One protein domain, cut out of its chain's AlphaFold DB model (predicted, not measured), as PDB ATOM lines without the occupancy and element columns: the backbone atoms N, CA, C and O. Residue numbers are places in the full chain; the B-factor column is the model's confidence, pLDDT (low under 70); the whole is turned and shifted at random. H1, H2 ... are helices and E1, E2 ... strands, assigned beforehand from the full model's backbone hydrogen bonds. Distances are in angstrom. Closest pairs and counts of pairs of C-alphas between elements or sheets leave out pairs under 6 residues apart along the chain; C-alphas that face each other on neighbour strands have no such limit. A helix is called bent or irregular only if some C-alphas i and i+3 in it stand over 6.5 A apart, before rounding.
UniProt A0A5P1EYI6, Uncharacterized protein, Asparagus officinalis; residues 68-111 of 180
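Overview. This is residues 68 to 111 of the 180 residues of an uncharacterized protein of Asparagus officinalis (UniProt A0A5P1EYI6). An open, drawn-out piece of chain with no packed core: the helix H1 sticks out at one end as part of a free arm, residues 68 to 83, and a long stretch without a named element runs from it to the far end, where the chain turns through the very short helix H2. From there the backbone folds back to one lone strand, E1, residues 105 to 109, which runs roughly across the longest axis, and the printed part ends two residues on, at Leu 111. The 44 printed residues hold two named helices and one named strand, in the order H1, H2, E1, and under half of the residues, 21, are in these elements; the class is mixed, helices and strands. The whole is extended, with a radius of gyration of the C-alphas of 15.5 A, and elongated, its C-alphas spanning 45 by 28 by 16 A.

Arrangement. H1, residues 68 to 79, is the longest helix, and it lies within residues 68 to 83, which stand free: no C-alpha 8 or more residues away along the chain comes within 10 A. H2, residues 94 to 97, is apart from H1, with no C-alpha of the one within 8 A of the other. E1, residues 105 to 109, is apart from H1 and, by the same test, apart from H2. E1 pairs with no named strand. In H1, 4 of 8 pairs of O i and N i+4 are within hydrogen-bond range, beside 4 of 9 pairs of O i and N i+3; H2, with four residues, is too short for an O i to N i+4 pair, and its one O i to N i+3 pair is not within range.

Along the chain. H1 begins at C-alpha 68, at (58.082, 18.503, 141.162), and runs 17.5 A to C-alpha 79, at (61.573, 3.830, 132.221). It is neither bent nor irregular, but only just: C-alphas 75 and 78 are 6.1 A apart. H2 runs from Phe 94 to Ala 97, 4.8 A from first to last C-alpha. E1 runs 13.2 A from Val 105 to Tyr 109, where C-alpha 109 is at (47.095, 6.008, 110.489).

Size, cuts and confidence. The two C-alphas farthest apart are those of Asp 68 and Ser 91, at 45.6 A. The first and last printed C-alphas, of Asp 68 and Leu 111, are 34.3 A apart. The printed part has no cut. The link from H1 to H2, residues 80 to 93, is long, and its C-alphas lie 3 to 19 A from the mean of the C-alphas; the link from H2 to E1, 7 residues, is short. The mean pLDDT of the printed part is 71.9, and 19 residues are under 70: residues 72 to 87, residue 89 and residues 110 to 111.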
ATOM      1  N   ASP A  68      58.234  19.890 140.697       82.06
ATOM      2  CA  ASP A  68      58.082  18.503 141.162       82.06
ATOM      3  C   ASP A  68      57.255  17.643 140.200       82.06
ATOM      4  O   ASP A  68      57.566  16.467 139.977       82.06
ATOM      5  N   TYR A  69      56.241  18.226 139.548       78.12
ATOM      6  CA  TYR A  69      55.515  17.551 138.469       78.12
ATOM      7  C   TYR A  69      56.445  17.227 137.291       78.12
ATOM      8  O   TYR A  69      56.388  16.119 136.740       78.12
ATOM      9  N   TYR A  70      57.351  18.141 136.928       76.75
ATOM     10  CA  TYR A  70      58.363  17.878 135.905       76.75
ATOM     11  C   TYR A  70      59.395  16.843 136.364       76.75
ATOM     12  O   TYR A  70      59.734  15.968 135.573       76.75
ATOM     13  N   HIS A  71      59.847  16.847 137.619       74.69
ATOM     14  CA  HIS A  71      60.772  15.837 138.151       74.69
ATOM     15  C   HIS A  71      60.160  14.425 138.184       74.69
ATOM     16  O   HIS A  71      60.813  13.452 137.802       74.69
ATOM     17  N   MET A  72      58.880  14.298 138.552       69.31
ATOM     18  CA  MET A  72      58.179  13.009 138.589       69.31
ATOM     19  C   MET A  72      57.837  12.478 137.187       69.31
ATOM     20  O   MET A  72      57.885  11.269 136.945       69.31
ATOM     21  N   THR A  73      57.501  13.362 136.242       63.03
ATOM     22  CA  THR A  73      57.163  12.962 134.863       63.03
ATOM     23  C   THR A  73      58.388  12.793 133.961       63.03
ATOM     24  O   THR A  73      58.359  11.940 133.074       63.03
ATOM     25  N   SER A  74      59.487  13.520 134.201       63.41
ATOM     26  CA  SER A  74      60.732  13.399 133.424       63.41
ATOM     27  C   SER A  74      61.434  12.064 133.657       63.41
ATOM     28  O   SER A  74      61.819  11.408 132.692       63.41
ATOM     29  N   ASN A  75      61.488  11.582 134.901       59.16
ATOM     30  CA  ASN A  75      62.058  10.266 135.211       59.16
ATOM     31  C   ASN A  75      61.155   9.112 134.726       59.16
ATOM     32  O   ASN A  75      61.622   8.004 134.476       59.16
ATOM     33  N   LYS A  76      59.858   9.374 134.508       55.94
ATOM     34  CA  LYS A  76      58.918   8.420 133.900       55.94
ATOM     35  C   LYS A  76      59.070   8.304 132.378       55.94
ATOM     36  O   LYS A  76      58.654   7.297 131.808       55.94
ATOM     37  N   ILE A  77      59.616   9.309 131.689       54.75
ATOM     38  CA  ILE A  77      59.672   9.277 130.218       54.75
ATOM     39  C   ILE A  77      60.755   8.318 129.687       54.75
ATOM     40  O   ILE A  77      60.696   7.938 128.520       54.75
ATOM     41  N   GLY A  78      61.691   7.887 130.545       53.81
ATOM     42  CA  GLY A  78      62.731   6.904 130.221       53.81
ATOM     43  C   GLY A  78      62.383   5.446 130.547       53.81
ATOM     44  O   GLY A  78      62.753   4.569 129.774       53.81
ATOM     45  N   ASP A  79      61.623   5.182 131.621       53.12
ATOM     46  CA  ASP A  79      61.573   3.830 132.221       53.12
ATOM     47  C   ASP A  79      60.177   3.174 132.322       53.12
ATOM     48  O   ASP A  79      60.050   2.058 132.818       53.12
ATOM     49  N   THR A  80      59.095   3.804 131.842       43.72
ATOM     50  CA  THR A  80      57.725   3.226 131.947       43.72
ATOM     51  C   THR A  80      56.886   3.344 130.674       43.72
ATOM     52  O   THR A  80      55.658   3.211 130.718       43.72
ATOM     53  N   THR A  81      57.505   3.581 129.522       47.22
ATOM     54  CA  THR A  81      56.817   3.272 128.269       47.22
ATOM     55  C   THR A  81      57.307   1.913 127.810       47.22
ATOM     56  O   THR A  81      58.469   1.794 127.425       47.22
ATOM     57  N   PRO A  82      56.477   0.857 127.864       54.38
ATOM     58  CA  PRO A  82      56.780  -0.311 127.063       54.38
ATOM     59  C   PRO A  82      57.081   0.163 125.633       54.38
ATOM     60  O   PRO A  82      56.283   0.942 125.091       54.38
ATOM     61  N   PRO A  83      58.225  -0.228 125.044       58.97
ATOM     62  CA  PRO A  83      58.615   0.259 123.736       58.97
ATOM     63  C   PRO A  83      57.481  -0.044 122.762       58.97
ATOM     64  O   PRO A  83      57.021  -1.183 122.658       58.97
ATOM     65  N   LYS A  84      56.987   0.999 122.085       63.34
ATOM     66  CA  LYS A  84      55.997   0.863 121.013       63.34
ATOM     67  C   LYS A  84      56.689   0.185 119.832       63.34
ATOM     68  O   LYS A  84      57.110   0.840 118.882       63.34
ATOM     69  N   GLU A  85      56.857  -1.129 119.920       66.31
ATOM     70  CA  GLU A  85      57.443  -1.937 118.862       66.31
ATOM     71  C   GLU A  85      56.453  -1.980 117.701       66.31
ATOM     72  O   GLU A  85      55.364  -2.548 117.788       66.31
ATOM     73  N   ARG A  86      56.808  -1.339 116.589       65.31
ATOM     74  CA  ARG A  86      56.066  -1.493 115.338       65.31
ATOM     75  C   ARG A  86      56.191  -2.960 114.907       65.31
ATOM     76  O   ARG A  86      57.275  -3.537 115.008       65.31
ATOM     77  N   LEU A  87      55.116  -3.576 114.413       69.75
ATOM     78  CA  LEU A  87      55.211  -4.891 113.776       69.75
ATOM     79  C   LEU A  87      55.887  -4.694 112.412       69.75
ATOM     80  O   LEU A  87      55.231  -4.510 111.395       69.75
ATOM     81  N   ILE A  88      57.219  -4.614 112.421       72.25
ATOM     82  CA  ILE A  88      58.031  -4.359 111.222       72.25
ATOM     83  C   ILE A  88      58.143  -5.634 110.392       72.25
ATOM     84  O   ILE A  88      58.167  -5.580 109.166       72.25
ATOM     85  N   ASN A  89      58.224  -6.778 111.068       68.88
ATOM     86  CA  ASN A  89      58.513  -8.039 110.423       68.88
ATOM     87  C   ASN A  89      57.238  -8.869 110.225       68.88
ATOM     88  O   ASN A  89      56.819  -9.599 111.122       68.88
ATOM     89  N   MET A  90      56.654  -8.750 109.032       74.44
ATOM     90  CA  MET A  90      55.502  -9.544 108.597       74.44
ATOM     91  C   MET A  90      55.873 -10.994 108.232       74.44
ATOM     92  O   MET A  90      54.975 -11.815 108.081       74.44
ATOM     93  N   SER A  91      57.165 -11.335 108.110       81.56
ATOM     94  CA  SER A  91      57.622 -12.718 107.893       81.56
ATOM     95  C   SER A  91      57.855 -13.490 109.199       81.56
ATOM     96  O   SER A  91      58.145 -14.686 109.176       81.56
ATOM     97  N   LYS A  92      57.683 -12.837 110.358       85.12
ATOM     98  CA  LYS A  92      57.768 -13.471 111.678       85.12
ATOM     99  C   LYS A  92      56.458 -14.186 112.023       85.12
ATOM    100  O   LYS A  92      55.379 -13.612 111.905       85.12
ATOM    101  N   ASP A  93      56.549 -15.418 112.511       86.19
ATOM    102  CA  ASP A  93      55.401 -16.216 112.940       86.19
ATOM    103  C   ASP A  93      54.823 -15.748 114.293       86.19
ATOM    104  O   ASP A  93      55.498 -15.107 115.104       86.19
ATOM    105  N   PHE A  94      53.559 -16.094 114.566       86.12
ATOM    106  CA  PHE A  94      52.826 -15.632 115.755       86.12
ATOM    107  C   PHE A  94      53.450 -16.070 117.087       86.12
ATOM    108  O   PHE A  94      53.355 -15.324 118.066       86.12
ATOM    109  N   TYR A  95      54.108 -17.234 117.141       86.62
ATOM    110  CA  TYR A  95      54.785 -17.703 118.355       86.62
ATOM    111  C   TYR A  95      55.997 -16.830 118.661       86.62
ATOM    112  O   TYR A  95      56.095 -16.265 119.750       86.62
ATOM    113  N   SER A  96      56.874 -16.630 117.675       85.94
ATOM    114  CA  SER A  96      58.045 -15.768 117.833       85.94
ATOM    115  C   SER A  96      57.654 -14.301 118.049       85.94
ATOM    116  O   SER A  96      58.391 -13.540 118.684       85.94
ATOM    117  N   ALA A  97      56.528 -13.860 117.482       77.50
ATOM    118  CA  ALA A  97      56.000 -12.509 117.646       77.50
ATOM    119  C   ALA A  97      55.297 -12.283 119.000       77.50
ATOM    120  O   ALA A  97      55.133 -11.123 119.388       77.50
ATOM    121  N   GLY A  98      54.969 -13.343 119.748       84.75
ATOM    122  CA  GLY A  98      54.348 -13.270 121.077       84.75
ATOM    123  C   GLY A  98      52.822 -13.108 121.065       84.75
ATOM    124  O   GLY A  98      52.271 -12.582 122.024       84.75
ATOM    125  N   PHE A  99      52.147 -13.529 119.988       84.19
ATOM    126  CA  PHE A  99      50.685 -13.443 119.820       84.19
ATOM    127  C   PHE A  99      49.935 -14.732 120.201       84.19
ATOM    128  O   PHE A  99      48.727 -14.811 120.001       84.19
ATOM    129  N   VAL A 100      50.617 -15.752 120.730       86.69
ATOM    130  CA  VAL A 100      49.999 -17.020 121.158       86.69
ATOM    131  C   VAL A 100      50.012 -17.094 122.690       86.69
ATOM    132  O   VAL A 100      51.081 -16.919 123.276       86.69
ATOM    133  N   PRO A 101      48.872 -17.359 123.366       86.06
ATOM    134  CA  PRO A 101      47.572 -17.779 122.819       86.06
ATOM    135  C   PRO A 101      46.698 -16.646 122.251       86.06
ATOM    136  O   PRO A 101      45.688 -16.932 121.615       86.06
ATOM    137  N   GLY A 102      47.064 -15.385 122.469       85.81
ATOM    138  CA  GLY A 102      46.389 -14.220 121.897       85.81
ATOM    139  C   GLY A 102      47.203 -12.944 122.121       85.81
ATOM    140  O   GLY A 102      48.150 -12.939 122.907       85.81
ATOM    141  N   GLY A 103      46.826 -11.852 121.457       84.38
ATOM    142  CA  GLY A 103      47.423 -10.532 121.668       84.38
ATOM    143  C   GLY A 103      46.554  -9.409 121.104       84.38
ATOM    144  O   GLY A 103      45.628  -9.663 120.337       84.38
ATOM    145  N   ILE A 104      46.845  -8.170 121.508       77.12
ATOM    146  CA  ILE A 104      46.101  -6.969 121.099       77.12
ATOM    147  C   ILE A 104      46.999  -6.104 120.213       77.12
ATOM    148  O   ILE A 104      48.149  -5.812 120.561       77.12
ATOM    149  N   VAL A 105      46.456  -5.691 119.070       83.50
ATOM    150  CA  VAL A 105      47.129  -4.855 118.073       83.50
ATOM    151  C   VAL A 105      46.463  -3.485 118.038       83.50
ATOM    152  O   VAL A 105      45.241  -3.392 117.944       83.50
ATOM    153  N   TYR A 106      47.272  -2.429 118.095       78.62
ATOM    154  CA  TYR A 106      46.794  -1.055 117.967       78.62
ATOM    155  C   TYR A 106      47.005  -0.580 116.529       78.62
ATOM    156  O   TYR A 106      48.125  -0.606 116.010       78.62
ATOM    157  N   PHE A 107      45.919  -0.144 115.892       75.25
ATOM    158  CA  PHE A 107      45.942   0.444 114.557       75.25
ATOM    159  C   PHE A 107      46.029   1.961 114.666       75.25
ATOM    160  O   PHE A 107      45.290   2.569 115.431       75.25
ATOM    161  N   SER A 108      46.910   2.583 113.890       73.12
ATOM    162  CA  SER A 108      46.937   4.037 113.742       73.12
ATOM    163  C   SER A 108      47.349   4.402 112.325       73.12
ATOM    164  O   SER A 108      48.241   3.772 111.756       73.12
ATOM    165  N   TYR A 109      46.735   5.444 111.784       70.88
ATOM    166  CA  TYR A 109      47.095   6.008 110.489       70.88
ATOM    167  C   TYR A 109      47.854   7.311 110.693       70.88
ATOM    168  O   TYR A 109      47.624   8.015 111.677       70.88
ATOM    169  N   ASP A 110      48.702   7.669 109.731       69.12
ATOM    170  CA  ASP A 110      49.091   9.065 109.577       69.12
ATOM    171  C   ASP A 110      47.823   9.818 109.145       69.12
ATOM    172  O   ASP A 110      47.345   9.669 108.015       69.12
ATOM    173  N   LEU A 111      47.195  10.521 110.096       65.81
ATOM    174  CA  LEU A 111      46.014  11.329 109.817       65.81
ATOM    175  C   LEU A 111      46.429  12.471 108.880       65.81
ATOM    176  O   LEU A 111      47.356  13.218 109.204       65.81
TER     177      LEU A 111